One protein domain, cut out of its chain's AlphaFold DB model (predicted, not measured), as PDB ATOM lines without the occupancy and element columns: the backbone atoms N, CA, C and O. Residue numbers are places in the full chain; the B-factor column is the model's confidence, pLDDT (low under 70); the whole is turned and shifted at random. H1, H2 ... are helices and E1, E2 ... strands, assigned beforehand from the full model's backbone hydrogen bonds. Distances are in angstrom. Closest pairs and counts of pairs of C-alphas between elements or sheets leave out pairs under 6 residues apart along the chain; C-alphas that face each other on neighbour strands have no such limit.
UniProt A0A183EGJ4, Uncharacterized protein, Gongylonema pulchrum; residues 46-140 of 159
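AT A GLANCE: This is residues 46 to 140 of the 159 residues of an uncharacterized protein of Gongylonema pulchrum (UniProt A0A183EGJ4). Two parallel strands, E1 and E2, lie side by side as a narrow ribbon, with the long helix H4 running back alongside them; H1 sits by the strands' first residues, while H2 and H3 extend the flat body beyond their other end. Residues 67 to 72 of the long link from E1 to H2 stick out. The printed part has 95 residues, with four named helices and two named strands in the order H1 E1 H2 H3 H4 E2, of mixed class. It is only just compact, close to loose, with a radius of gyration of the C-alphas of 14.6 A and spans of 43 by 32 by 17 A.

IN THESE COORDINATES: Find C-alpha 46 at (158.111, 161.035, 222.076), where H1 begins, residues 46 to 50. E1 follows, residues 55 to 60, 17.3 A long. Next come H2, residues 84 to 91, and H3, residues 96 to 106, 15.2 A. H4, residues 114 to 127, covers 20.5 A from C-alpha 114 at (166.526, 177.808, 208.141). E2, residues 134 to 139, is 16.3 A long and ends at C-alpha 139 (158.367, 171.396, 214.006).

HOW THE PARTS SIT: Look first at E1 and E2, parallel at 5 degrees, with N 57 and O 135 3.0 A apart and N 137 and O 57 2.9 A apart, both within hydrogen-bond range. E1, H2 H3 H4 and E2 form a strand-helix-strand unit, parallel neighbour strands with helices between them in the chain. The closest C-alphas of E1 and H4 are those of Val 59 and Leu 118, 6.8 A. Those of H1 and E2 are Phe 49 and Phe 135, 6.5 A. H2 and H3 only just touch, with 3 pairs of C-alphas within 8 A, the closest Ser 90 and Lys 99 at 7.5 A; their steep tilt is 61 degrees, opposite ways. H2 and H4 are near each other; H3 and H4 are apart. In H1, H2, H3 and H4 every O i to N i+4 pair is within hydrogen-bond range.

THE WHOLE: The two farthest C-alphas, Arg 96 and Gly 131, are 43.9 A apart. The printed part has no cut. The link from E1 to H2, 23 residues, is long. Mean pLDDT of the printed part is 87.2, and no printed residue is under 70.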
ATOM      1  N   THR A  46     156.665 161.036 222.333       88.62
ATOM      2  CA  THR A  46     158.111 161.035 222.076       88.62
ATOM      3  C   THR A  46     158.841 160.011 222.941       88.62
ATOM      4  O   THR A  46     159.636 159.224 222.430       88.62
ATOM      5  N   TYR A  47     158.555 159.981 224.244       89.12
ATOM      6  CA  TYR A  47     159.265 159.100 225.162       89.12
ATOM      7  C   TYR A  47     158.808 157.645 225.065       89.12
ATOM      8  O   TYR A  47     159.608 156.764 225.376       89.12
ATOM      9  N   ASP A  48     157.595 157.376 224.567       90.75
ATOM     10  CA  ASP A  48     157.159 156.011 224.246       90.75
ATOM     11  C   ASP A  48     158.087 155.386 223.190       90.75
ATOM     12  O   ASP A  48     158.473 154.225 223.317       90.75
ATOM     13  N   PHE A  49     158.476 156.145 222.160       92.31
ATOM     14  CA  PHE A  49     159.362 155.657 221.096       92.31
ATOM     15  C   PHE A  49     160.832 155.628 221.514       92.31
ATOM     16  O   PHE A  49     161.533 154.657 221.221       92.31
ATOM     17  N   VAL A  50     161.287 156.638 222.257       89.94
ATOM     18  CA  VAL A  50     162.637 156.640 222.846       89.94
ATOM     19  C   VAL A  50     162.818 155.432 223.771       89.94
ATOM     20  O   VAL A  50     163.816 154.725 223.673       89.94
ATOM     21  N   GLY A  51     161.827 155.122 224.615       90.38
ATOM     22  CA  GLY A  51     161.850 153.955 225.504       90.38
ATOM     23  C   GLY A  51     161.827 152.603 224.780       90.38
ATOM     24  O   GLY A  51     162.191 151.590 225.370       90.38
ATOM     25  N   GLN A  52     161.441 152.578 223.501       92.56
ATOM     26  CA  GLN A  52     161.431 151.389 222.643       92.56
ATOM     27  C   GLN A  52     162.694 151.255 221.771       92.56
ATOM     28  O   GLN A  52     162.717 150.433 220.857       92.56
ATOM     29  N   ASN A  53     163.753 152.029 222.046       92.75
ATOM     30  CA  ASN A  53     165.019 152.029 221.295       92.75
ATOM     31  C   ASN A  53     164.877 152.417 219.813       92.75
ATOM     32  O   ASN A  53     165.652 151.966 218.965       92.75
ATOM     33  N   TYR A  54     163.897 153.259 219.485       95.81
ATOM     34  CA  TYR A  54     163.872 153.905 218.179       95.81
ATOM     35  C   TYR A  54     165.027 154.899 218.120       95.81
ATOM     36  O   TYR A  54     165.202 155.690 219.044       95.81
ATOM     37  N   ALA A  55     165.761 154.920 217.005       97.12
ATOM     38  CA  ALA A  55     166.604 156.069 216.715       97.12
ATOM     39  C   ALA A  55     165.682 157.286 216.605       97.12
ATOM     40  O   ALA A  55     164.672 157.246 215.893       97.12
ATOM     41  N   SER A  56     166.002 158.359 217.308       96.06
ATOM     42  CA  SER A  56     165.056 159.441 217.531       96.06
ATOM     43  C   SER A  56     165.656 160.808 217.231       96.06
ATOM     44  O   SER A  56     166.828 161.074 217.507       96.06
ATOM     45  N   VAL A  57     164.846 161.690 216.649       95.69
ATOM     46  CA  VAL A  57     165.236 163.076 216.390       95.69
ATOM     47  C   VAL A  57     164.068 164.032 216.607       95.69
ATOM     48  O   VAL A  57     162.961 163.802 216.116       95.69
ATOM     49  N   ILE A  58     164.325 165.126 217.321       93.12
ATOM     50  CA  ILE A  58     163.457 166.308 217.363       93.12
ATOM     51  C   ILE A  58     164.212 167.473 216.745       93.12
ATOM     52  O   ILE A  58     165.321 167.808 217.167       93.12
ATOM     53  N   VAL A  59     163.590 168.134 215.778       92.06
ATOM     54  CA  VAL A  59     164.141 169.328 215.143       92.06
ATOM     55  C   VAL A  59     163.083 170.404 214.989       92.06
ATOM     56  O   VAL A  59     161.931 170.126 214.661       92.06
ATOM     57  N   GLU A  60     163.494 171.647 215.219       88.81
ATOM     58  CA  GLU A  60     162.598 172.799 215.218       88.81
ATOM     59  C   GLU A  60     163.334 173.982 214.563       88.81
ATOM     60  O   GLU A  60     164.539 174.151 214.765       88.81
ATOM     61  N   ASP A  61     162.656 174.759 213.717       84.38
ATOM     62  CA  ASP A  61     163.263 175.877 212.962       84.38
ATOM     63  C   ASP A  61     163.160 177.235 213.690       84.38
ATOM     64  O   ASP A  61     163.626 178.265 213.192       84.38
ATOM     65  N   TRP A  62     162.551 177.232 214.877       83.81
ATOM     66  CA  TRP A  62     162.357 178.386 215.743       83.81
ATOM     67  C   TRP A  62     162.326 177.959 217.217       83.81
ATOM     68  O   TRP A  62     162.755 176.858 217.551       83.81
ATOM     69  N   ILE A  63     161.841 178.825 218.114       81.25
ATOM     70  CA  ILE A  63     161.650 178.461 219.518       81.25
ATOM     71  C   ILE A  63     160.655 177.300 219.576       81.25
ATOM     72  O   ILE A  63     159.554 177.388 219.033       81.25
ATOM     73  N   GLY A  64     161.097 176.203 220.187       81.25
ATOM     74  CA  GLY A  64     160.425 174.919 220.105       81.25
ATOM     75  C   GLY A  64     159.006 174.891 220.666       81.25
ATOM     76  O   GLY A  64     158.658 175.652 221.577       81.25
ATOM     77  N   ALA A  65     158.201 173.958 220.157       82.44
ATOM     78  CA  ALA A  65     156.763 173.864 220.420       82.44
ATOM     79  C   ALA A  65     156.431 173.773 221.916       82.44
ATOM     80  O   ALA A  65     155.423 174.303 222.373       82.44
ATOM     81  N   PHE A  66     157.299 173.114 222.686       84.69
ATOM     82  CA  PHE A  66     157.071 172.827 224.102       84.69
ATOM     83  C   PHE A  66     157.835 173.746 225.062       84.69
ATOM     84  O   PHE A  66     157.673 173.628 226.275       84.69
ATOM     85  N   VAL A  67     158.669 174.652 224.542       83.50
ATOM     86  CA  VAL A  67     159.415 175.640 225.345       83.50
ATOM     87  C   VAL A  67     158.825 177.048 225.225       83.50
ATOM     88  O   VAL A  67     159.000 177.874 226.121       83.50
ATOM     89  N   TRP A  68     158.084 177.338 224.154       82.25
ATOM     90  CA  TRP A  68     157.433 178.633 223.967       82.25
ATOM     91  C   TRP A  68     156.190 178.822 224.867       82.25
ATOM     92  O   TRP A  68     155.439 177.868 225.067       82.25
ATOM     93  N   PRO A  69     155.890 180.049 225.344       77.06
ATOM     94  CA  PRO A  69     156.762 181.230 225.377       77.06
ATOM     95  C   PRO A  69     157.717 181.247 226.580       77.06
ATOM     96  O   PRO A  69     158.756 181.898 226.529       77.06
ATOM     97  N   THR A  70     157.367 180.555 227.664       81.69
ATOM     98  CA  THR A  70     158.123 180.524 228.929       81.69
ATOM     99  C   THR A  70     158.024 179.155 229.605       81.69
ATOM    100  O   THR A  70     158.052 179.046 230.833       81.69
ATOM    101  N   CYS A  71     157.870 178.101 228.806       85.50
ATOM    102  CA  CYS A  71     157.680 176.756 229.317       85.50
ATOM    103  C   CYS A  71     159.013 176.072 229.571       85.50
ATOM    104  O   CYS A  71     159.978 176.233 228.827       85.50
ATOM    105  N   LYS A  72     159.052 175.259 230.627       88.25
ATOM    106  CA  LYS A  72     160.230 174.465 230.982       88.25
ATOM    107  C   LYS A  72     160.605 173.472 229.873       88.25
ATOM    108  O   LYS A  72     161.776 173.148 229.726       88.25
ATOM    109  N   GLY A  73     159.621 173.017 229.090       88.12
ATOM    110  CA  GLY A  73     159.813 172.101 227.970       88.12
ATOM    111  C   GLY A  73     160.386 170.757 228.395       88.12
ATOM    112  O   GLY A  73     159.850 170.106 229.293       88.12
ATOM    113  N   TYR A  74     161.449 170.325 227.722       84.88
ATOM    114  CA  TYR A  74     162.107 169.047 227.978       84.88
ATOM    115  C   TYR A  74     163.054 169.150 229.185       84.88
ATOM    116  O   TYR A  74     163.798 170.119 229.306       84.88
ATOM    117  N   GLY A  75     163.033 168.159 230.084       76.38
ATOM    118  CA  GLY A  75     163.951 168.116 231.232       76.38
ATOM    119  C   GLY A  75     165.388 167.745 230.845       76.38
ATOM    120  O   GLY A  75     166.323 168.441 231.226       76.38
ATOM    121  N   ASP A  76     165.530 166.687 230.045       77.25
ATOM    122  CA  ASP A  76     166.776 166.204 229.433       77.25
ATOM    123  C   ASP A  76     166.654 166.296 227.902       77.25
ATOM    124  O   ASP A  76     165.526 166.430 227.408       77.25
ATOM    125  N   PRO A  77     167.753 166.187 227.122       80.06
ATOM    126  CA  PRO A  77     167.664 166.048 225.673       80.06
ATOM    127  C   PRO A  77     166.646 164.955 225.300       80.06
ATOM    128  O   PRO A  77     166.814 163.798 225.691       80.06
ATOM    129  N   PRO A  78     165.556 165.300 224.594       86.88
ATOM    130  CA  PRO A  78     164.387 164.425 224.513       86.88
ATOM    131  C   PRO A  78     164.539 163.259 223.533       86.88
ATOM    132  O   PRO A  78     163.660 162.406 223.479       86.88
ATOM    133  N   THR A  79     165.618 163.235 222.748       92.81
ATOM    134  CA  THR A  79     165.897 162.270 221.671       92.81
ATOM    135  C   THR A  79     167.406 162.146 221.454       92.81
ATOM    136  O   THR A  79     168.162 162.988 221.946       92.81
ATOM    137  N   ASP A  80     167.840 161.139 220.691       93.06
ATOM    138  CA  ASP A  80     169.256 160.917 220.347       93.06
ATOM    139  C   ASP A  80     169.867 162.118 219.614       93.06
ATOM    140  O   ASP A  80     171.037 162.452 219.804       93.06
ATOM    141  N   HIS A  81     169.056 162.784 218.788       93.75
ATOM    142  CA  HIS A  81     169.419 163.991 218.058       93.75
ATOM    143  C   HIS A  81     168.430 165.106 218.351       93.75
ATOM    144  O   HIS A  81     167.254 165.004 218.021       93.75
ATOM    145  N   TYR A  82     168.910 166.215 218.906       89.88
ATOM    146  CA  TYR A  82     168.067 167.373 219.180       89.88
ATOM    147  C   TYR A  82     168.582 168.619 218.458       89.88
ATOM    148  O   TYR A  82     169.731 169.021 218.631       89.88
ATOM    149  N   GLY A  83     167.712 169.260 217.673       85.25
ATOM    150  CA  GLY A  83     168.000 170.480 216.909       85.25
ATOM    151  C   GLY A  83     168.187 171.747 217.755       85.25
ATOM    152  O   GLY A  83     168.466 172.807 217.196       85.25
ATOM    153  N   GLY A  84     168.082 171.656 219.086       82.81
ATOM    154  CA  GLY A  84     168.241 172.767 220.033       82.81
ATOM    155  C   GLY A  84     169.426 173.708 219.759       82.81
ATOM    156  O   GLY A  84     169.233 174.923 219.775       82.81
ATOM    157  N   PRO A  85     170.641 173.215 219.446       81.88
ATOM    158  CA  PRO A  85     171.769 174.088 219.127       81.88
ATOM    159  C   PRO A  85     171.538 174.992 217.909       81.88
ATOM    160  O   PRO A  85     171.956 176.149 217.931       81.88
ATOM    161  N   LEU A  86     170.857 174.505 216.863       81.38
ATOM    162  CA  LEU A  86     170.522 175.315 215.687       81.38
ATOM    163  C   LEU A  86     169.539 176.429 216.063       81.38
ATOM    164  O   LEU A  86     169.747 177.574 215.665       81.38
ATOM    165  N   ILE A  87     168.534 176.108 216.885       80.31
ATOM    166  CA  ILE A  87     167.559 177.070 217.422       80.31
ATOM    167  C   ILE A  87     168.271 178.148 218.235       80.31
ATOM    168  O   ILE A  87     168.096 179.336 217.987       80.31
ATOM    169  N   LEU A  88     169.140 177.767 219.174       80.62
ATOM    170  CA  LEU A  88     169.880 178.730 219.994       80.62
ATOM    171  C   LEU A  88     170.738 179.672 219.140       80.62
ATOM    172  O   LEU A  88     170.872 180.849 219.472       80.62
ATOM    173  N   ARG A  89     171.287 179.179 218.023       81.50
ATOM    174  CA  ARG A  89     172.074 179.996 217.090       81.50
ATOM    175  C   ARG A  89     171.229 180.872 216.164       81.50
ATOM    176  O   ARG A  89     171.730 181.894 215.704       81.50
ATOM    177  N   SER A  90     169.973 180.524 215.899       74.06
ATOM    178  CA  SER A  90     169.081 181.313 215.039       74.06
ATOM    179  C   SER A  90     168.173 182.273 215.819       74.06
ATOM    180  O   SER A  90     167.872 183.360 215.325       74.06
ATOM    181  N   THR A  91     167.761 181.917 217.038       74.00
ATOM    182  CA  THR A  91     166.757 182.647 217.835       74.00
ATOM    183  C   THR A  91     167.252 183.111 219.200       74.00
ATOM    184  O   THR A  91     166.529 183.829 219.890       74.00
ATOM    185  N   GLY A  92     168.446 182.698 219.627       75.50
ATOM    186  CA  GLY A  92     168.996 183.052 220.933       75.50
ATOM    187  C   GLY A  92     169.364 184.532 221.073       75.50
ATOM    188  O   GLY A  92     169.399 185.311 220.111       75.50
ATOM    189  N   GLN A  93     169.689 184.920 222.308       80.00
ATOM    190  CA  GLN A  93     170.250 186.236 222.623       80.00
ATOM    191  C   GLN A  93     171.723 186.306 222.197       80.00
ATOM    192  O   GLN A  93     172.629 186.303 223.020       80.00
ATOM    193  N   LEU A  94     171.949 186.334 220.888       82.81
ATOM    194  CA  LEU A  94     173.265 186.540 220.294       82.81
ATOM    195  C   LEU A  94     173.537 188.030 220.078       82.81
ATOM    196  O   LEU A  94     172.618 188.803 219.766       82.81
ATOM    197  N   SER A  95     174.807 188.419 220.172       89.75
ATOM    198  CA  SER A  95     175.262 189.733 219.727       89.75
ATOM    199  C   SER A  95     174.982 189.931 218.231       89.75
ATOM    200  O   SER A  95     174.792 188.985 217.462       89.75
ATOM    201  N   ARG A  96     174.941 191.191 217.785       88.00
ATOM    202  CA  ARG A  96     174.734 191.507 216.362       88.00
ATOM    203  C   ARG A  96     175.830 190.909 215.474       88.00
ATOM    204  O   ARG A  96     175.531 190.492 214.361       88.00
ATOM    205  N   GLU A  97     177.064 190.871 215.970       91.44
ATOM    206  CA  GLU A  97     178.211 190.281 215.277       91.44
ATOM    207  C   GLU A  97     178.021 188.776 215.082       91.44
ATOM    208  O   GLU A  97     178.023 188.315 213.947       91.44
ATOM    209  N   GLU A  98     177.707 188.034 216.147       89.19
ATOM    210  CA  GLU A  98     177.461 186.585 216.072       89.19
ATOM    211  C   GLU A  98     176.298 186.231 215.137       89.19
ATOM    212  O   GLU A  98     176.379 185.254 214.390       89.19
ATOM    213  N   LYS A  99     175.221 187.030 215.139       84.94
ATOM    214  CA  LYS A  99     174.091 186.848 214.209       84.94
ATOM    215  C   LYS A  99     174.520 187.036 212.759       84.94
ATOM    216  O   LYS A  99     174.126 186.249 211.899       84.94
ATOM    217  N   ASN A 100     175.304 188.078 212.487       87.44
ATOM    218  CA  ASN A 100     175.788 188.373 211.143       87.44
ATOM    219  C   ASN A 100     176.771 187.306 210.656       87.44
ATOM    220  O   ASN A 100     176.640 186.851 209.525       87.44
ATOM    221  N   ASP A 101     177.701 186.877 211.506       90.06
ATOM    222  CA  ASP A 101     178.670 185.830 211.182       90.06
ATOM    223  C   ASP A 101     177.975 184.497 210.916       90.06
ATOM    224  O   ASP A 101     178.221 183.863 209.889       90.06
ATOM    225  N   PHE A 102     177.043 184.092 211.784       86.50
ATOM    226  CA  PHE A 102     176.280 182.867 211.565       86.50
ATOM    227  C   PHE A 102     175.491 182.937 210.257       86.50
ATOM    228  O   PHE A 102     175.577 182.021 209.444       86.50
ATOM    229  N   LYS A 103     174.788 184.044 209.995       83.19
ATOM    230  CA  LYS A 103     174.067 184.231 208.731       83.19
ATOM    231  C   LYS A 103     175.001 184.137 207.519       83.19
ATOM    232  O   LYS A 103     174.707 183.384 206.591       83.19
ATOM    233  N   LYS A 104     176.144 184.825 207.567       86.94
ATOM    234  CA  LYS A 104     177.132 184.887 206.484       86.94
ATOM    235  C   LYS A 104     177.708 183.526 206.114       86.94
ATOM    236  O   LYS A 104     177.873 183.232 204.937       86.94
ATOM    237  N   TYR A 105     178.057 182.704 207.098       86.81
ATOM    238  CA  TYR A 105     178.720 181.426 206.822       86.81
ATOM    239  C   TYR A 105     177.752 180.250 206.708       86.81
ATOM    240  O   TYR A 105     178.103 179.234 206.111       86.81
ATOM    241  N   PHE A 106     176.552 180.362 207.279       84.88
ATOM    242  CA  PHE A 106     175.604 179.255 207.344       84.88
ATOM    243  C   PHE A 106     174.474 179.350 206.308       84.88
ATOM    244  O   PHE A 106     174.026 178.309 205.825       84.88
ATOM    245  N   TYR A 107     174.035 180.562 205.941       79.69
ATOM    246  CA  TYR A 107     172.898 180.779 205.031       79.69
ATOM    247  C   TYR A 107     173.244 181.569 203.760       79.69
ATOM    248  O   TYR A 107     172.663 181.300 202.704       79.69
ATOM    249  N   ASP A 108     174.162 182.538 203.824       81.50
ATOM    250  CA  ASP A 108     174.431 183.403 202.670       81.50
ATOM    251  C   ASP A 108     175.014 182.609 201.483       81.50
ATOM    252  O   ASP A 108     175.857 181.721 201.618       81.50
ATOM    253  N   GLY A 109     174.540 182.945 200.280       80.25
ATOM    254  CA  GLY A 109     174.981 182.336 199.024       80.25
ATOM    255  C   GLY A 109     174.335 180.992 198.666       80.25
ATOM    256  O   GLY A 109     174.672 180.457 197.615       80.25
ATOM    257  N   GLN A 110     173.418 180.453 199.484       73.19
ATOM    258  CA  GLN A 110     172.831 179.119 199.260       73.19
ATOM    259  C   GLN A 110     171.362 179.102 198.795       73.19
ATOM    260  O   GLN A 110     170.847 178.028 198.532       73.19
ATOM    261  N   CYS A 111     170.671 180.239 198.641       80.06
ATOM    262  CA  CYS A 111     169.215 180.259 198.369       80.06
ATOM    263  C   CYS A 111     168.410 179.355 199.335       80.06
ATOM    264  O   CYS A 111     167.392 178.782 198.957       80.06
ATOM    265  N   GLU A 112     168.879 179.228 200.580       78.69
ATOM    266  CA  GLU A 112     168.327 178.336 201.598       78.69
ATOM    267  C   GLU A 112     167.845 179.133 202.817       78.69
ATOM    268  O   GLU A 112     168.545 179.984 203.364       78.69
ATOM    269  N   GLU A 113     166.643 178.802 203.269       77.31
ATOM    270  CA  GLU A 113     166.055 179.233 204.543       77.31
ATOM    271  C   GLU A 113     166.381 178.257 205.697       77.31
ATOM    272  O   GLU A 113     166.723 177.100 205.433       77.31
ATOM    273  N   PRO A 114     166.220 178.654 206.979       78.62
ATOM    274  CA  PRO A 114     166.526 177.808 208.141       78.62
ATOM    275  C   PRO A 114     165.955 176.386 208.103       78.62
ATOM    276  O   PRO A 114     166.661 175.433 208.446       78.62
ATOM    277  N   TYR A 115     164.715 176.208 207.635       81.88
ATOM    278  CA  TYR A 115     164.101 174.882 207.554       81.88
ATOM    279  C   TYR A 115     164.787 173.962 206.531       81.88
ATOM    280  O   TYR A 115     164.754 172.750 206.711       81.88
ATOM    281  N   HIS A 116     165.461 174.482 205.498       86.25
ATOM    282  CA  HIS A 116     166.196 173.643 204.543       86.25
ATOM    283  C   HIS A 116     167.365 172.930 205.222       86.25
ATOM    284  O   HIS A 116     167.544 171.726 205.049       86.25
ATOM    285  N   LYS A 117     168.121 173.650 206.062       86.88
ATOM    286  CA  LYS A 117     169.217 173.071 206.854       86.88
ATOM    287  C   LYS A 117     168.706 172.019 207.832       86.88
ATOM    288  O   LYS A 117     169.341 170.985 208.030       86.88
ATOM    289  N   LEU A 118     167.538 172.270 208.414       89.00
ATOM    290  CA  LEU A 118     166.859 171.329 209.290       89.00
ATOM    291  C   LEU A 118     166.421 170.064 208.538       89.00
ATOM    292  O   LEU A 118     166.665 168.957 209.015       89.00
ATOM    293  N   LEU A 119     165.821 170.203 207.354       90.31
ATOM    294  CA  LEU A 119     165.415 169.068 206.524       90.31
ATOM    295  C   LEU A 119     166.621 168.269 206.014       90.31
ATOM    296  O   LEU A 119     166.556 167.042 205.990       90.31
ATOM    297  N   ASP A 120     167.743 168.917 205.684       91.44
ATOM    298  CA  ASP A 120     168.999 168.226 205.358       91.44
ATOM    299  C   ASP A 120     169.543 167.436 206.561       91.44
ATOM    300  O   ASP A 120     169.982 166.291 206.423       91.44
ATOM    301  N   PHE A 121     169.453 167.997 207.768       91.94
ATOM    302  CA  PHE A 121     169.810 167.286 208.995       91.94
ATOM    303  C   PHE A 121     168.917 166.054 209.229       91.94
ATOM    304  O   PHE A 121     169.434 164.961 209.474       91.94
ATOM    305  N   VAL A 122     167.596 166.181 209.059       94.56
ATOM    306  CA  VAL A 122     166.660 165.042 209.135       94.56
ATOM    307  C   VAL A 122     166.957 164.011 208.051       94.56
ATOM    308  O   VAL A 122     166.977 162.817 208.331       94.56
ATOM    309  N   HIS A 123     167.243 164.434 206.823       95.38
ATOM    310  CA  HIS A 123     167.598 163.537 205.721       95.38
ATOM    311  C   HIS A 123     168.853 162.716 206.023       95.38
ATOM    312  O   HIS A 123     168.876 161.501 205.808       95.38
ATOM    313  N   LYS A 124     169.891 163.350 206.581       95.88
ATOM    314  CA  LYS A 124     171.104 162.662 207.052       95.88
ATOM    315  C   LYS A 124     170.787 161.666 208.164       95.88
ATOM    316  O   LYS A 124     171.289 160.543 208.125       95.88
ATOM    317  N   PHE A 125     169.926 162.034 209.110       96.44
ATOM    318  CA  PHE A 125     169.454 161.134 210.161       96.44
ATOM    319  C   PHE A 125     168.685 159.927 209.593       96.44
ATOM    320  O   PHE A 125     168.968 158.790 209.964       96.44
ATOM    321  N   LEU A 126     167.770 160.144 208.642       95.00
ATOM    322  CA  LEU A 126     166.976 159.087 208.004       95.00
ATOM    323  C   LEU A 126     167.845 158.082 207.239       95.00
ATOM    324  O   LEU A 126     167.532 156.891 207.219       95.00
ATOM    325  N   LYS A 127     168.941 158.550 206.636       96.50
ATOM    326  CA  LYS A 127     169.950 157.698 205.985       96.50
ATOM    327  C   LYS A 127     170.895 157.012 206.970       96.50
ATOM    328  O   LYS A 127     171.547 156.034 206.606       96.50
ATOM    329  N   SER A 128     170.981 157.524 208.190       94.50
ATOM    330  CA  SER A 128     171.752 156.931 209.280       94.50
ATOM    331  C   SER A 128     170.932 155.842 209.988       94.50
ATOM    332  O   SER A 128     169.759 155.624 209.683       94.50
ATOM    333  N   TYR A 129     171.541 155.127 210.939       93.56
ATOM    334  CA  TYR A 129     170.845 154.123 211.761       93.56
ATOM    335  C   TYR A 129     170.147 153.030 210.931       93.56
ATOM    336  O   TYR A 129     168.952 152.763 211.087       93.56
ATOM    337  N   SER A 130     170.881 152.422 209.994       93.00
ATOM    338  CA  SER A 130     170.377 151.275 209.229       93.00
ATOM    339  C   SER A 130     170.018 150.126 210.175       93.00
ATOM    340  O   SER A 130     170.766 149.836 211.106       93.00
ATOM    341  N   GLY A 131     168.865 149.494 209.955       92.75
ATOM    342  CA  GLY A 131     168.365 148.408 210.802       92.75
ATOM    343  C   GLY A 131     167.646 148.844 212.085       92.75
ATOM    344  O   GLY A 131     167.090 147.986 212.761       92.75
ATOM    345  N   LEU A 132     167.595 150.144 212.404       95.19
ATOM    346  CA  LEU A 132     166.789 150.667 213.513       95.19
ATOM    347  C   LEU A 132     165.523 151.361 213.008       95.19
ATOM    348  O   LEU A 132     165.556 152.126 212.030       95.19
ATOM    349  N   ALA A 133     164.420 151.123 213.720       96.31
ATOM    350  CA  ALA A 133     163.204 151.908 213.586       96.31
ATOM    351  C   ALA A 133     163.474 153.362 214.007       96.31
ATOM    352  O   ALA A 133     164.326 153.621 214.858       96.31
ATOM    353  N   LYS A 134     162.788 154.313 213.367       96.31
ATOM    354  CA  LYS A 134     163.059 155.748 213.515       96.31
ATOM    355  C   LYS A 134     161.817 156.491 213.970       96.31
ATOM    356  O   LYS A 134     160.733 156.243 213.448       96.31
ATOM    357  N   PHE A 135     161.988 157.413 214.906       95.56
ATOM    358  CA  PHE A 135     160.957 158.345 215.340       95.56
ATOM    359  C   PHE A 135     161.443 159.774 215.098       95.56
ATOM    360  O   PHE A 135     162.538 160.146 215.514       95.56
ATOM    361  N   VAL A 136     160.649 160.563 214.382       95.25
ATOM    362  CA  VAL A 136     161.047 161.896 213.923       95.25
ATOM    363  C   VAL A 136     159.938 162.875 214.271       95.25
ATOM    364  O   VAL A 136     158.798 162.692 213.848       95.25
ATOM    365  N   VAL A 137     160.285 163.935 214.992       92.81
ATOM    366  CA  VAL A 137     159.427 165.107 215.171       92.81
ATOM    367  C   VAL A 137     160.080 166.277 214.456       92.81
ATOM    368  O   VAL A 137     161.225 166.637 214.735       92.81
ATOM    369  N   VAL A 138     159.331 166.871 213.536       91.69
ATOM    370  CA  VAL A 138     159.749 168.052 212.786       91.69
ATOM    371  C   VAL A 138     158.744 169.159 213.053       91.69
ATOM    372  O   VAL A 138     157.575 169.025 212.701       91.69
ATOM    373  N   TRP A 139     159.194 170.237 213.688       88.56
ATOM    374  CA  TRP A 139     158.367 171.396 214.006       88.56
ATOM    375  C   TRP A 139     158.835 172.626 213.224       88.56
ATOM    376  O   TRP A 139     159.842 173.250 213.558       88.56
ATOM    377  N   ILE A 140     158.114 172.967 212.157       85.56
ATOM    378  CA  ILE A 140     158.461 174.067 211.248       85.56
ATOM    379  C   ILE A 140     157.496 175.220 211.504       85.56
ATOM    380  O   ILE A 140     156.362 175.215 211.033       85.56
TER     381      ILE A 140